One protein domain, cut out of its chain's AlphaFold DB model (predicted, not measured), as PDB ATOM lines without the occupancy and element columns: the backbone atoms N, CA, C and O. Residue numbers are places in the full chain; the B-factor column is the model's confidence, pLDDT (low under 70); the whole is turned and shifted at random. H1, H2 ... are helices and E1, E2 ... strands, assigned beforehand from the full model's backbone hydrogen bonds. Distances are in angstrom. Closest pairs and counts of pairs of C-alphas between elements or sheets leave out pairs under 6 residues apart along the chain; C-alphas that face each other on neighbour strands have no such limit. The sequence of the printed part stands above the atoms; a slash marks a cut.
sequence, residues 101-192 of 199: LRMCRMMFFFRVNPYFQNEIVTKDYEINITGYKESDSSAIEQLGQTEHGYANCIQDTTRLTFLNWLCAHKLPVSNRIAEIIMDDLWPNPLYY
ATOM      1  N   LEU A 101     110.332 153.889 204.387       57.25
ATOM      2  CA  LEU A 101     111.716 153.942 204.837       57.25
ATOM      3  C   LEU A 101     111.730 154.750 206.136       57.25
ATOM      4  O   LEU A 101     111.451 155.950 206.129       57.25
ATOM      5  N   ARG A 102     111.991 154.083 207.260       71.50
ATOM      6  CA  ARG A 102     112.184 154.773 208.531       71.50
ATOM      7  C   ARG A 102     113.615 155.261 208.552       71.50
ATOM      8  O   ARG A 102     114.539 154.454 208.611       71.50
ATOM      9  N   MET A 103     113.786 156.571 208.480       79.19
ATOM     10  CA  MET A 103     115.100 157.172 208.630       79.19
ATOM     11  C   MET A 103     115.366 157.363 210.116       79.19
ATOM     12  O   MET A 103     114.556 157.953 210.832       79.19
ATOM     13  N   CYS A 104     116.494 156.848 210.579       83.19
ATOM     14  CA  CYS A 104     117.002 157.084 211.915       83.19
ATOM     15  C   CYS A 104     118.252 157.946 211.834       83.19
ATOM     16  O   CYS A 104     119.229 157.561 211.200       83.19
ATOM     17  N   ARG A 105     118.246 159.063 212.553       87.50
ATOM     18  CA  ARG A 105     119.416 159.909 212.752       87.50
ATOM     19  C   ARG A 105     119.931 159.738 214.170       87.50
ATOM     20  O   ARG A 105     119.253 160.106 215.126       87.50
ATOM     21  N   MET A 106     121.144 159.217 214.306       88.06
ATOM     22  CA  MET A 106     121.893 159.288 215.557       88.06
ATOM     23  C   MET A 106     122.663 160.599 215.605       88.06
ATOM     24  O   MET A 106     123.315 160.974 214.634       88.06
ATOM     25  N   MET A 107     122.626 161.267 216.749       91.38
ATOM     26  CA  MET A 107     123.335 162.510 217.014       91.38
ATOM     27  C   MET A 107     124.231 162.320 218.230       91.38
ATOM     28  O   MET A 107     123.743 162.028 219.321       91.38
ATOM     29  N   PHE A 108     125.532 162.506 218.050       90.38
ATOM     30  CA  PHE A 108     126.536 162.413 219.101       90.38
ATOM     31  C   PHE A 108     127.021 163.810 219.461       90.38
ATOM     32  O   PHE A 108     127.645 164.479 218.642       90.38
ATOM     33  N   PHE A 109     126.742 164.232 220.690       90.56
ATOM     34  CA  PHE A 109     127.132 165.532 221.214       90.56
ATOM     35  C   PHE A 109     128.460 165.424 221.954       90.56
ATOM     36  O   PHE A 109     128.603 164.664 222.923       90.56
ATOM     37  N   PHE A 110     129.414 166.235 221.522       88.31
ATOM     38  CA  PHE A 110     130.745 166.335 222.082       88.31
ATOM     39  C   PHE A 110     130.965 167.725 222.658       88.31
ATOM     40  O   PHE A 110     130.564 168.742 222.104       88.31
ATOM     41  N   ARG A 111     131.645 167.769 223.802       90.12
ATOM     42  CA  ARG A 111     132.228 169.018 224.293       90.12
ATOM     43  C   ARG A 111     133.505 169.318 223.515       90.12
ATOM     44  O   ARG A 111     134.090 168.409 222.917       90.12
ATOM     45  N   VAL A 112     133.974 170.559 223.633       86.31
ATOM     46  CA  VAL A 112     135.305 170.969 223.171       86.31
ATOM     47  C   VAL A 112     136.337 169.936 223.622       86.31
ATOM     48  O   VAL A 112     136.456 169.626 224.811       86.31
ATOM     49  N   ASN A 113     137.030 169.357 222.647       84.25
ATOM     50  CA  ASN A 113     137.998 168.292 222.848       84.25
ATOM     51  C   ASN A 113     139.164 168.462 221.854       84.25
ATOM     52  O   ASN A 113     138.981 169.077 220.807       84.25
ATOM     53  N   PRO A 114     140.363 167.943 222.167       82.06
ATOM     54  CA  PRO A 114     141.547 168.157 221.337       82.06
ATOM     55  C   PRO A 114     141.600 167.285 220.072       82.06
ATOM     56  O   PRO A 114     142.564 167.395 219.327       82.06
ATOM     57  N   TYR A 115     140.626 166.398 219.834       77.44
ATOM     58  CA  TYR A 115     140.689 165.410 218.751       77.44
ATOM     59  C   TYR A 115     139.994 165.887 217.466       77.44
ATOM     60  O   TYR A 115     140.479 165.634 216.363       77.44
ATOM     61  N   PHE A 116     138.857 166.570 217.586       82.94
ATOM     62  CA  PHE A 116     138.087 167.091 216.454       82.94
ATOM     63  C   PHE A 116     137.243 168.294 216.876       82.94
ATOM     64  O   PHE A 116     136.902 168.439 218.052       82.94
ATOM     65  N   GLN A 117     136.908 169.153 215.914       83.94
ATOM     66  CA  GLN A 117     136.174 170.396 216.173       83.94
ATOM     67  C   GLN A 117     134.658 170.195 216.300       83.94
ATOM     68  O   GLN A 117     133.996 171.014 216.932       83.94
ATOM     69  N   ASN A 118     134.100 169.115 215.738       86.00
ATOM     70  CA  ASN A 118     132.653 168.892 215.724       86.00
ATOM     71  C   ASN A 118     132.057 168.833 217.138       86.00
ATOM     72  O   ASN A 118     132.385 167.952 217.934       86.00
ATOM     73  N   GLU A 119     131.097 169.714 217.406       90.19
ATOM     74  CA  GLU A 119     130.245 169.636 218.598       90.19
ATOM     75  C   GLU A 119     129.163 168.562 218.453       90.19
ATOM     76  O   GLU A 119     128.732 167.967 219.439       90.19
ATOM     77  N   ILE A 120     128.730 168.297 217.218       89.31
ATOM     78  CA  ILE A 120     127.725 167.290 216.890       89.31
ATOM     79  C   ILE A 120     128.234 166.469 215.709       89.31
ATOM     80  O   ILE A 120     128.632 167.025 214.687       89.31
ATOM     81  N   VAL A 121     128.198 165.146 215.843       89.06
ATOM     82  CA  VAL A 121     128.410 164.206 214.733       89.06
ATOM     83  C   VAL A 121     127.120 163.436 214.511       89.06
ATOM     84  O   VAL A 121     126.555 162.903 215.465       89.06
ATOM     85  N   THR A 122     126.649 163.368 213.266       89.69
ATOM     86  CA  THR A 122     125.433 162.626 212.913       89.69
ATOM     87  C   THR A 122     125.724 161.379 212.088       89.69
ATOM     88  O   THR A 122     126.649 161.367 211.274       89.69
ATOM     89  N   LYS A 123     124.902 160.345 212.289       88.50
ATOM     90  CA  LYS A 123     124.871 159.109 211.504       88.50
ATOM     91  C   LYS A 123     123.432 158.796 211.112       88.50
ATOM     92  O   LYS A 123     122.603 158.564 211.992       88.50
ATOM     93  N   ASP A 124     123.152 158.783 209.817       87.31
ATOM     94  CA  ASP A 124     121.826 158.543 209.261       87.31
ATOM     95  C   ASP A 124     121.721 157.117 208.722       87.31
ATOM     96  O   ASP A 124     122.568 156.651 207.957       87.31
ATOM     97  N   TYR A 125     120.650 156.432 209.109       85.44
ATOM     98  CA  TYR A 125     120.361 155.054 208.752       85.44
ATOM     99  C   TYR A 125     118.971 154.925 208.145       85.44
ATOM    100  O   TYR A 125     117.972 155.337 208.730       85.44
ATOM    101  N   GLU A 126     118.915 154.255 207.007       84.75
ATOM    102  CA  GLU A 126     117.709 153.683 206.438       84.75
ATOM    103  C   GLU A 126     117.425 152.363 207.167       84.75
ATOM    104  O   GLU A 126     118.196 151.400 207.082       84.75
ATOM    105  N   ILE A 127     116.323 152.321 207.913       79.06
ATOM    106  CA  ILE A 127     115.852 151.116 208.595       79.06
ATOM    107  C   ILE A 127     114.899 150.383 207.656       79.06
ATOM    108  O   ILE A 127     113.889 150.938 207.213       79.06
ATOM    109  N   ASN A 128     115.197 149.116 207.380       72.62
ATOM    110  CA  ASN A 128     114.350 148.239 206.584       72.62
ATOM    111  C   ASN A 128     114.066 146.920 207.321       72.62
ATOM    112  O   ASN A 128     114.652 146.613 208.356       72.62
ATOM    113  N   ILE A 129     113.159 146.105 206.775       67.94
ATOM    114  CA  ILE A 129     112.807 144.798 207.362       67.94
ATOM    115  C   ILE A 129     113.983 143.806 207.400       67.94
ATOM    116  O   ILE A 129     113.916 142.812 208.116       67.94
ATOM    117  N   THR A 130     115.037 144.049 206.617       69.62
ATOM    118  CA  THR A 130     116.247 143.216 206.557       69.62
ATOM    119  C   THR A 130     117.374 143.710 207.474       69.62
ATOM    120  O   THR A 130     118.402 143.044 207.548       69.62
ATOM    121  N   GLY A 131     117.198 144.840 208.172       74.50
ATOM    122  CA  GLY A 131     118.190 145.442 209.063       74.50
ATOM    123  C   GLY A 131     118.439 146.931 208.795       74.50
ATOM    124  O   GLY A 131     117.561 147.675 208.357       74.50
ATOM    125  N   TYR A 132     119.666 147.371 209.076       78.81
ATOM    126  CA  TYR A 132     120.090 148.768 208.976       78.81
ATOM    127  C   TYR A 132     120.996 148.987 207.775       78.81
ATOM    128  O   TYR A 132     121.874 148.168 207.499       78.81
ATOM    129  N   LYS A 133     120.831 150.118 207.092       81.94
ATOM    130  CA  LYS A 133     121.712 150.548 206.007       81.94
ATOM    131  C   LYS A 133     122.099 152.005 206.221       81.94
ATOM    132  O   LYS A 133     121.231 152.855 206.349       81.94
ATOM    133  N   GLU A 134     123.397 152.288 206.275       78.50
ATOM    134  CA  GLU A 134     123.889 153.663 206.408       78.50
ATOM    135  C   GLU A 134     123.522 154.471 205.152       78.50
ATOM    136  O   GLU A 134     123.754 154.027 204.022       78.50
ATOM    137  N   SER A 135     122.911 155.636 205.357       73.06
ATOM    138  CA  SER A 135     122.478 156.551 204.299       73.06
ATOM    139  C   SER A 135     123.444 157.718 204.150       73.06
ATOM    140  O   SER A 135     123.919 157.974 203.043       73.06
ATOM    141  N   ASP A 136     123.745 158.400 205.257       76.38
ATOM    142  CA  ASP A 136     124.609 159.581 205.281       76.38
ATOM    143  C   ASP A 136     125.297 159.748 206.646       76.38
ATOM    144  O   ASP A 136     124.863 159.189 207.654       76.38
ATOM    145  N   SER A 137     126.392 160.503 206.695       80.19
ATOM    146  CA  SER A 137     127.166 160.740 207.915       80.19
ATOM    147  C   SER A 137     127.791 162.127 207.878       80.19
ATOM    148  O   SER A 137     128.396 162.513 206.881       80.19
ATOM    149  N   SER A 138     127.755 162.846 209.003       76.12
ATOM    150  CA  SER A 138     128.567 164.060 209.144       76.12
ATOM    151  C   SER A 138     130.050 163.720 208.972       76.12
ATOM    152  O   SER A 138     130.532 162.737 209.541       76.12
ATOM    153  N   ALA A 139     130.784 164.546 208.225       76.88
ATOM    154  CA  ALA A 139     132.238 164.461 208.163       76.88
ATOM    155  C   ALA A 139     132.852 165.011 209.463       76.88
ATOM    156  O   ALA A 139     132.461 166.078 209.943       76.88
ATOM    157  N   ILE A 140     133.814 164.284 210.037       74.88
ATOM    158  CA  ILE A 140     134.536 164.732 211.233       74.88
ATOM    159  C   ILE A 140     135.736 165.594 210.822       74.88
ATOM    160  O   ILE A 140     136.645 165.132 210.132       74.88
ATOM    161  N   GLU A 141     135.758 166.835 211.300       74.44
ATOM    162  CA  GLU A 141     136.824 167.815 211.117       74.44
ATOM    163  C   GLU A 141     137.909 167.605 212.178       74.44
ATOM    164  O   GLU A 141     137.817 168.059 213.323       74.44
ATOM    165  N   GLN A 142     138.941 166.851 211.803       68.75
ATOM    166  CA  GLN A 142     140.054 166.516 212.690       68.75
ATOM    167  C   GLN A 142     140.857 167.767 213.065       68.75
ATOM    168  O   GLN A 142     141.256 168.549 212.198       68.75
ATOM    169  N   LEU A 143     141.149 167.928 214.357       59.03
ATOM    170  CA  LEU A 143     141.955 169.038 214.851       59.03
ATOM    171  C   LEU A 143     143.420 168.597 214.961       59.03
ATOM    172  O   LEU A 143     143.780 167.852 215.865       59.03
ATOM    173  N   GLY A 144     144.262 169.070 214.039       52.53
ATOM    174  CA  GLY A 144     145.718 168.910 214.116       52.53
ATOM    175  C   GLY A 144     146.303 167.867 213.162       52.53
ATOM    176  O   GLY A 144     146.583 166.733 213.539       52.53
ATOM    177  N   GLN A 145     146.621 168.295 211.938       52.53
ATOM    178  CA  GLN A 145     147.770 167.744 211.215       52.53
ATOM    179  C   GLN A 145     149.027 168.414 211.773       52.53
ATOM    180  O   GLN A 145     149.537 169.376 211.209       52.53
ATOM    181  N   THR A 146     149.490 167.986 212.939       43.47
ATOM    182  CA  THR A 146     150.730 168.521 213.513       43.47
ATOM    183  C   THR A 146     151.562 167.354 213.994       43.47
ATOM    184  O   THR A 146     151.292 166.826 215.062       43.47
ATOM    185  N   GLU A 147     152.482 166.930 213.119       46.91
ATOM    186  CA  GLU A 147     153.766 166.203 213.245       46.91
ATOM    187  C   GLU A 147     153.979 165.100 214.313       46.91
ATOM    188  O   GLU A 147     154.957 164.368 214.226       46.91
ATOM    189  N   HIS A 148     153.089 164.897 215.280       47.59
ATOM    190  CA  HIS A 148     153.206 163.950 216.383       47.59
ATOM    191  C   HIS A 148     151.866 163.230 216.632       47.59
ATOM    192  O   HIS A 148     151.071 163.602 217.488       47.59
ATOM    193  N   GLY A 149     151.636 162.144 215.890       44.81
ATOM    194  CA  GLY A 149     150.998 160.924 216.411       44.81
ATOM    195  C   GLY A 149     149.488 160.877 216.693       44.81
ATOM    196  O   GLY A 149     149.017 159.807 217.072       44.81
ATOM    197  N   TYR A 150     148.705 161.946 216.505       46.12
ATOM    198  CA  TYR A 150     147.253 161.923 216.798       46.12
ATOM    199  C   TYR A 150     146.342 161.516 215.625       46.12
ATOM    200  O   TYR A 150     145.140 161.341 215.815       46.12
ATOM    201  N   ALA A 151     146.897 161.256 214.437       49.31
ATOM    202  CA  ALA A 151     146.155 160.837 213.241       49.31
ATOM    203  C   ALA A 151     145.696 159.357 213.271       49.31
ATOM    204  O   ALA A 151     145.738 158.673 212.250       49.31
ATOM    205  N   ASN A 152     145.297 158.826 214.430       52.91
ATOM    206  CA  ASN A 152     145.054 157.390 214.608       52.91
ATOM    207  C   ASN A 152     143.606 156.940 214.345       52.91
ATOM    208  O   ASN A 152     143.400 155.733 214.247       52.91
ATOM    209  N   CYS A 153     142.599 157.825 214.202       52.22
ATOM    210  CA  CYS A 153     141.223 157.324 213.969       52.22
ATOM    211  C   CYS A 153     141.022 156.695 212.577       52.22
ATOM    212  O   CYS A 153     140.043 155.981 212.398       52.22
ATOM    213  N   ILE A 154     141.948 156.909 211.626       53.47
ATOM    214  CA  ILE A 154     141.813 156.473 210.218       53.47
ATOM    215  C   ILE A 154     142.959 155.549 209.748       53.47
ATOM    216  O   ILE A 154     142.926 155.044 208.632       53.47
ATOM    217  N   GLN A 155     143.980 155.273 210.566       55.12
ATOM    218  CA  GLN A 155     145.119 154.464 210.092       55.12
ATOM    219  C   GLN A 155     144.874 152.953 210.127       55.12
ATOM    220  O   GLN A 155     145.503 152.225 209.365       55.12
ATOM    221  N   ASP A 156     143.938 152.480 210.953       58.81
ATOM    222  CA  ASP A 156     143.595 151.059 211.036       58.81
ATOM    223  C   ASP A 156     142.090 150.839 210.845       58.81
ATOM    224  O   ASP A 156     141.330 150.578 211.782       58.81
ATOM    225  N   THR A 157     141.656 150.937 209.587       60.66
ATOM    226  CA  THR A 157     140.276 150.643 209.177       60.66
ATOM    227  C   THR A 157     139.900 149.169 209.357       60.66
ATOM    228  O   THR A 157     138.725 148.827 209.218       60.66
ATOM    229  N   THR A 158     140.857 148.295 209.700       65.50
ATOM    230  CA  THR A 158     140.606 146.864 209.922       65.50
ATOM    231  C   THR A 158     139.969 146.584 211.281       65.50
ATOM    232  O   THR A 158     139.290 145.569 211.451       65.50
ATOM    233  N   ARG A 159     140.126 147.494 212.253       72.31
ATOM    234  CA  ARG A 159     139.564 147.349 213.598       72.31
ATOM    235  C   ARG A 159     138.224 148.058 213.736       72.31
ATOM    236  O   ARG A 159     138.129 149.282 213.639       72.31
ATOM    237  N   LEU A 160     137.186 147.296 214.072       76.81
ATOM    238  CA  LEU A 160     135.876 147.844 214.411       76.81
ATOM    239  C   LEU A 160     135.909 148.469 215.816       76.81
ATOM    240  O   LEU A 160     135.671 147.800 216.819       76.81
ATOM    241  N   THR A 161     136.228 149.760 215.888       81.06
ATOM    242  CA  THR A 161     136.132 150.573 217.110       81.06
ATOM    243  C   THR A 161     135.063 151.647 216.939       81.06
ATOM    244  O   THR A 161     134.758 152.038 215.812       81.06
ATOM    245  N   PHE A 162     134.521 152.163 218.048       84.31
ATOM    246  CA  PHE A 162     133.534 153.249 218.008       84.31
ATOM    247  C   PHE A 162     134.044 154.464 217.224       84.31
ATOM    248  O   PHE A 162     133.328 154.972 216.373       84.31
ATOM    249  N   LEU A 163     135.288 154.895 217.455       81.56
ATOM    250  CA  LEU A 163     135.849 156.057 216.761       81.56
ATOM    251  C   LEU A 163     136.108 155.790 215.276       81.56
ATOM    252  O   LEU A 163     135.848 156.678 214.476       81.56
ATOM    253  N   ASN A 164     136.560 154.592 214.888       79.81
ATOM    254  CA  ASN A 164     136.717 154.251 213.469       79.81
ATOM    255  C   ASN A 164     135.353 154.241 212.751       79.81
ATOM    256  O   ASN A 164     135.204 154.842 211.694       79.81
ATOM    257  N   TRP A 165     134.326 153.643 213.365       85.00
ATOM    258  CA  TRP A 165     132.953 153.668 212.845       85.00
ATOM    259  C   TRP A 165     132.370 155.087 212.771       85.00
ATOM    260  O   TRP A 165     131.755 155.451 211.770       85.00
ATOM    261  N   LEU A 166     132.600 155.909 213.800       84.00
ATOM    262  CA  LEU A 166     132.109 157.283 213.862       84.00
ATOM    263  C   LEU A 166     132.820 158.193 212.841       84.00
ATOM    264  O   LEU A 166     132.155 158.985 212.183       84.00
ATOM    265  N   CYS A 167     134.146 158.063 212.690       77.62
ATOM    266  CA  CYS A 167     134.963 158.811 211.724       77.62
ATOM    267  C   CYS A 167     134.710 158.386 210.270       77.62
ATOM    268  O   CYS A 167     134.912 159.173 209.344       77.62
ATOM    269  N   ALA A 168     134.332 157.132 210.042       75.62
ATOM    270  CA  ALA A 168     134.156 156.603 208.705       75.62
ATOM    271  C   ALA A 168     132.906 157.148 208.028       75.62
ATOM    272  O   ALA A 168     131.818 157.040 208.569       75.62
ATOM    273  N   HIS A 169     133.033 157.630 206.795       64.69
ATOM    274  CA  HIS A 169     131.878 158.115 206.042       64.69
ATOM    275  C   HIS A 169     131.034 156.976 205.434       64.69
ATOM    276  O   HIS A 169     129.830 157.139 205.284       64.69
ATOM    277  N   LYS A 170     131.659 155.848 205.048       62.34
ATOM    278  CA  LYS A 170     131.012 154.651 204.463       62.34
ATOM    279  C   LYS A 170     131.899 153.417 204.661       62.34
ATOM    280  O   LYS A 170     132.560 152.984 203.718       62.34
ATOM    281  N   LEU A 171     131.999 152.876 205.876       58.12
ATOM    282  CA  LEU A 171     132.715 151.606 206.055       58.12
ATOM    283  C   LEU A 171     131.786 150.447 205.660       58.12
ATOM    284  O   LEU A 171     130.791 150.221 206.340       58.12
ATOM    285  N   PRO A 172     132.117 149.646 204.631       53.12
ATOM    286  CA  PRO A 172     131.303 148.492 204.240       53.12
ATOM    287  C   PRO A 172     131.420 147.308 205.215       53.12
ATOM    288  O   PRO A 172     130.849 146.250 204.970       53.12
ATOM    289  N   VAL A 173     132.211 147.437 206.284       55.50
ATOM    290  CA  VAL A 173     132.709 146.283 207.037       55.50
ATOM    291  C   VAL A 173     131.695 145.777 208.065       55.50
ATOM    292  O   VAL A 173     131.607 144.567 208.262       55.50
ATOM    293  N   SER A 174     130.923 146.651 208.727       67.69
ATOM    294  CA  SER A 174     129.925 146.200 209.707       67.69
ATOM    295  C   SER A 174     128.996 147.307 210.216       67.69
ATOM    296  O   SER A 174     129.470 148.322 210.726       67.69
ATOM    297  N   ASN A 175     127.684 147.047 210.217       80.69
ATOM    298  CA  ASN A 175     126.685 147.863 210.922       80.69
ATOM    299  C   ASN A 175     126.534 147.472 212.402       80.69
ATOM    300  O   ASN A 175     125.652 147.979 213.090       80.69
ATOM    301  N   ARG A 176     127.416 146.612 212.929       85.94
ATOM    302  CA  ARG A 176     127.286 146.040 214.273       85.94
ATOM    303  C   ARG A 176     127.246 147.081 215.390       85.94
ATOM    304  O   ARG A 176     126.518 146.903 216.357       85.94
ATOM    305  N   ILE A 177     128.028 148.156 215.286       87.50
ATOM    306  CA  ILE A 177     127.996 149.231 216.292       87.50
ATOM    307  C   ILE A 177     126.645 149.953 216.249       87.50
ATOM    308  O   ILE A 177     126.073 150.227 217.300       87.50
ATOM    309  N   ALA A 178     126.118 150.205 215.050       87.00
ATOM    310  CA  ALA A 178     124.816 150.830 214.873       87.00
ATOM    311  C   ALA A 178     123.692 149.941 215.439       87.00
ATOM    312  O   ALA A 178     122.868 150.436 216.198       87.00
ATOM    313  N   GLU A 179     123.716 148.633 215.160       87.31
ATOM    314  CA  GLU A 179     122.797 147.639 215.744       87.31
ATOM    315  C   GLU A 179     122.831 147.666 217.275       87.31
ATOM    316  O   GLU A 179     121.794 147.804 217.908       87.31
ATOM    317  N   ILE A 180     124.019 147.606 217.889       89.06
ATOM    318  CA  ILE A 180     124.149 147.641 219.355       89.06
ATOM    319  C   ILE A 180     123.559 148.935 219.922       89.06
ATOM    320  O   ILE A 180     122.850 148.907 220.927       89.06
ATOM    321  N   ILE A 181     123.841 150.079 219.292       88.50
ATOM    322  CA  ILE A 181     123.317 151.364 219.759       88.50
ATOM    323  C   ILE A 181     121.788 151.394 219.640       88.50
ATOM    324  O   ILE A 181     121.135 151.770 220.608       88.50
ATOM    325  N   MET A 182     121.217 150.990 218.501       85.56
ATOM    326  CA  MET A 182     119.772 151.092 218.237       85.56
ATOM    327  C   MET A 182     118.939 150.041 218.964       85.56
ATOM    328  O   MET A 182     117.890 150.376 219.510       85.56
ATOM    329  N   ASP A 183     119.389 148.787 218.961       86.50
ATOM    330  CA  ASP A 183     118.593 147.642 219.414       86.50
ATOM    331  C   ASP A 183     118.742 147.371 220.911       86.50
ATOM    332  O   ASP A 183     117.817 146.853 221.535       86.50
ATOM    333  N   ASP A 184     119.902 147.693 221.487       88.88
ATOM    334  CA  ASP A 184     120.272 147.257 222.836       88.88
ATOM    335  C   ASP A 184     120.505 148.443 223.782       88.88
ATOM    336  O   ASP A 184     119.847 148.576 224.817       88.88
ATOM    337  N   LEU A 185     121.379 149.380 223.399       89.50
ATOM    338  CA  LEU A 185     121.724 150.509 224.261       89.50
ATOM    339  C   LEU A 185     120.596 151.545 224.354       89.50
ATOM    340  O   LEU A 185     120.298 152.027 225.445       89.50
ATOM    341  N   TRP A 186     119.985 151.923 223.229       87.94
ATOM    342  CA  TRP A 186     118.997 153.003 223.175       87.94
ATOM    343  C   TRP A 186     117.691 152.710 223.932       87.94
ATOM    344  O   TRP A 186     117.210 153.610 224.625       87.94
ATOM    345  N   PRO A 187     117.115 151.490 223.886       87.19
ATOM    346  CA  PRO A 187     115.888 151.194 224.626       87.19
ATOM    347  C   PRO A 187     116.052 151.293 226.145       87.19
ATOM    348  O   PRO A 187     115.103 151.652 226.842       87.19
ATOM    349  N   ASN A 188     117.239 150.971 226.671       86.62
ATOM    350  CA  ASN A 188     117.512 151.041 228.103       86.62
ATOM    351  C   ASN A 188     118.996 151.326 228.404       86.62
ATOM    352  O   ASN A 188     119.729 150.434 228.845       86.62
ATOM    353  N   PRO A 189     119.451 152.582 228.258       87.00
ATOM    354  CA  PRO A 189     120.858 152.918 228.462       87.00
ATOM    355  C   PRO A 189     121.281 152.749 229.924       87.00
ATOM    356  O   PRO A 189     122.432 152.421 230.200       87.00
ATOM    357  N   LEU A 190     120.347 152.920 230.870       86.88
ATOM    358  CA  LEU A 190     120.598 152.803 232.309       86.88
ATOM    359  C   LEU A 190     121.001 151.394 232.741       86.88
ATOM    360  O   LEU A 190     121.656 151.255 233.770       86.88
ATOM    361  N   TYR A 191     120.650 150.364 231.966       87.69
ATOM    362  CA  TYR A 191     121.061 148.989 232.251       87.69
ATOM    363  C   TYR A 191     122.586 148.827 232.292       87.69
ATOM    364  O   TYR A 191     123.107 148.019 233.057       87.69
ATOM    365  N   TYR A 192     123.300 149.632 231.504       86.56
ATOM    366  CA  TYR A 192     124.750 149.556 231.349       86.56
ATOM    367  C   TYR A 192     125.520 150.504 232.275       86.56
ATOM    368  O   TYR A 192     126.748 150.437 232.331       86.56
TER     369      TYR A 192
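Overview. This is residues 101 to 192 of the 199 residues of the protein "Testis-specific Y-encoded-like protein 1" of Cricetulus griseus (UniProt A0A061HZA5). A strongly twisted ribbon of three long strands, E1, E2 and E3, has the helix H2 packed on it and the shorter helix H1 grazing it, while the little helix H3 lies beyond H2, away from the sheet. Between E3 and H1, residues 138 to 161 make a long loop without a named element, which reaches far from the ribbon, and the longest axis runs from this loop to the turn between E2 and E3. The printed part has 92 residues, with three named strands followed by three named helices; the sheet's order is E1, E2, E3, all antiparallel. The class is mixed, helices and strands, with 44 residues, under half, in named elements. The whole is only just compact, close to loose, with a radius of gyration of the C-alphas of 14.3 A, and elongated, spanning 46 by 29 by 23 A.

Arrangement. E1, residues 102 to 109, and E2, residues 120 to 128, form an antiparallel hairpin at 159 degrees, with N 106 and O 123 within hydrogen-bond range at 2.8 A. E2 and E3, residues 131 to 137, form a second hairpin at 145 degrees, with N 133 and O 126 at 2.9 A. The three strands make a meander, each the antiparallel neighbour of the one before; E1 and E3 are the edge strands. H1, residues 162 to 167, only grazes the sheet with its residues 165 to 167; the closest C-alphas of H1 and E2 are those of Leu 166 and Lys 123, 7.8 A apart. H2, residues 176 to 185, is on the sheet at a height of 8.9 A, over none of the strands, but only just: 2 of its C-alphas fall on E2 and 2 on E3. H1 and H2 are close but not clearly touching, their closest C-alphas, those of Phe 162 and Ile 177, 7.1 A apart, at a steep tilt of 59 degrees, opposite ways. H3, residues 189 to 192, is not on the sheet and is apart from H1. Every O i to N i+4 pair is within hydrogen-bond range in H1, and 5 of 6 in H2; H3 is too short for such a pair.

Along the chain. E1 begins at C-alpha 102 (112.184, 154.773, 208.531) and is 22.4 A long. E2 is 25.5 A long and E3 17.8 A. H1 begins at C-alpha 162 (133.534, 153.249, 218.008). H2 is 12.3 A long, and H3 ends at C-alpha 192 (124.750, 149.556, 231.349).

Size, cuts and confidence. The C-alphas farthest apart, those of Ile 129 and Glu 147, are 46.6 A apart. The printed part has no cut, and the link from E3 to H1 is long. The model's confidence is under 70 at residue 101, residues 129 to 130, 142 to 158 and 169 to 174.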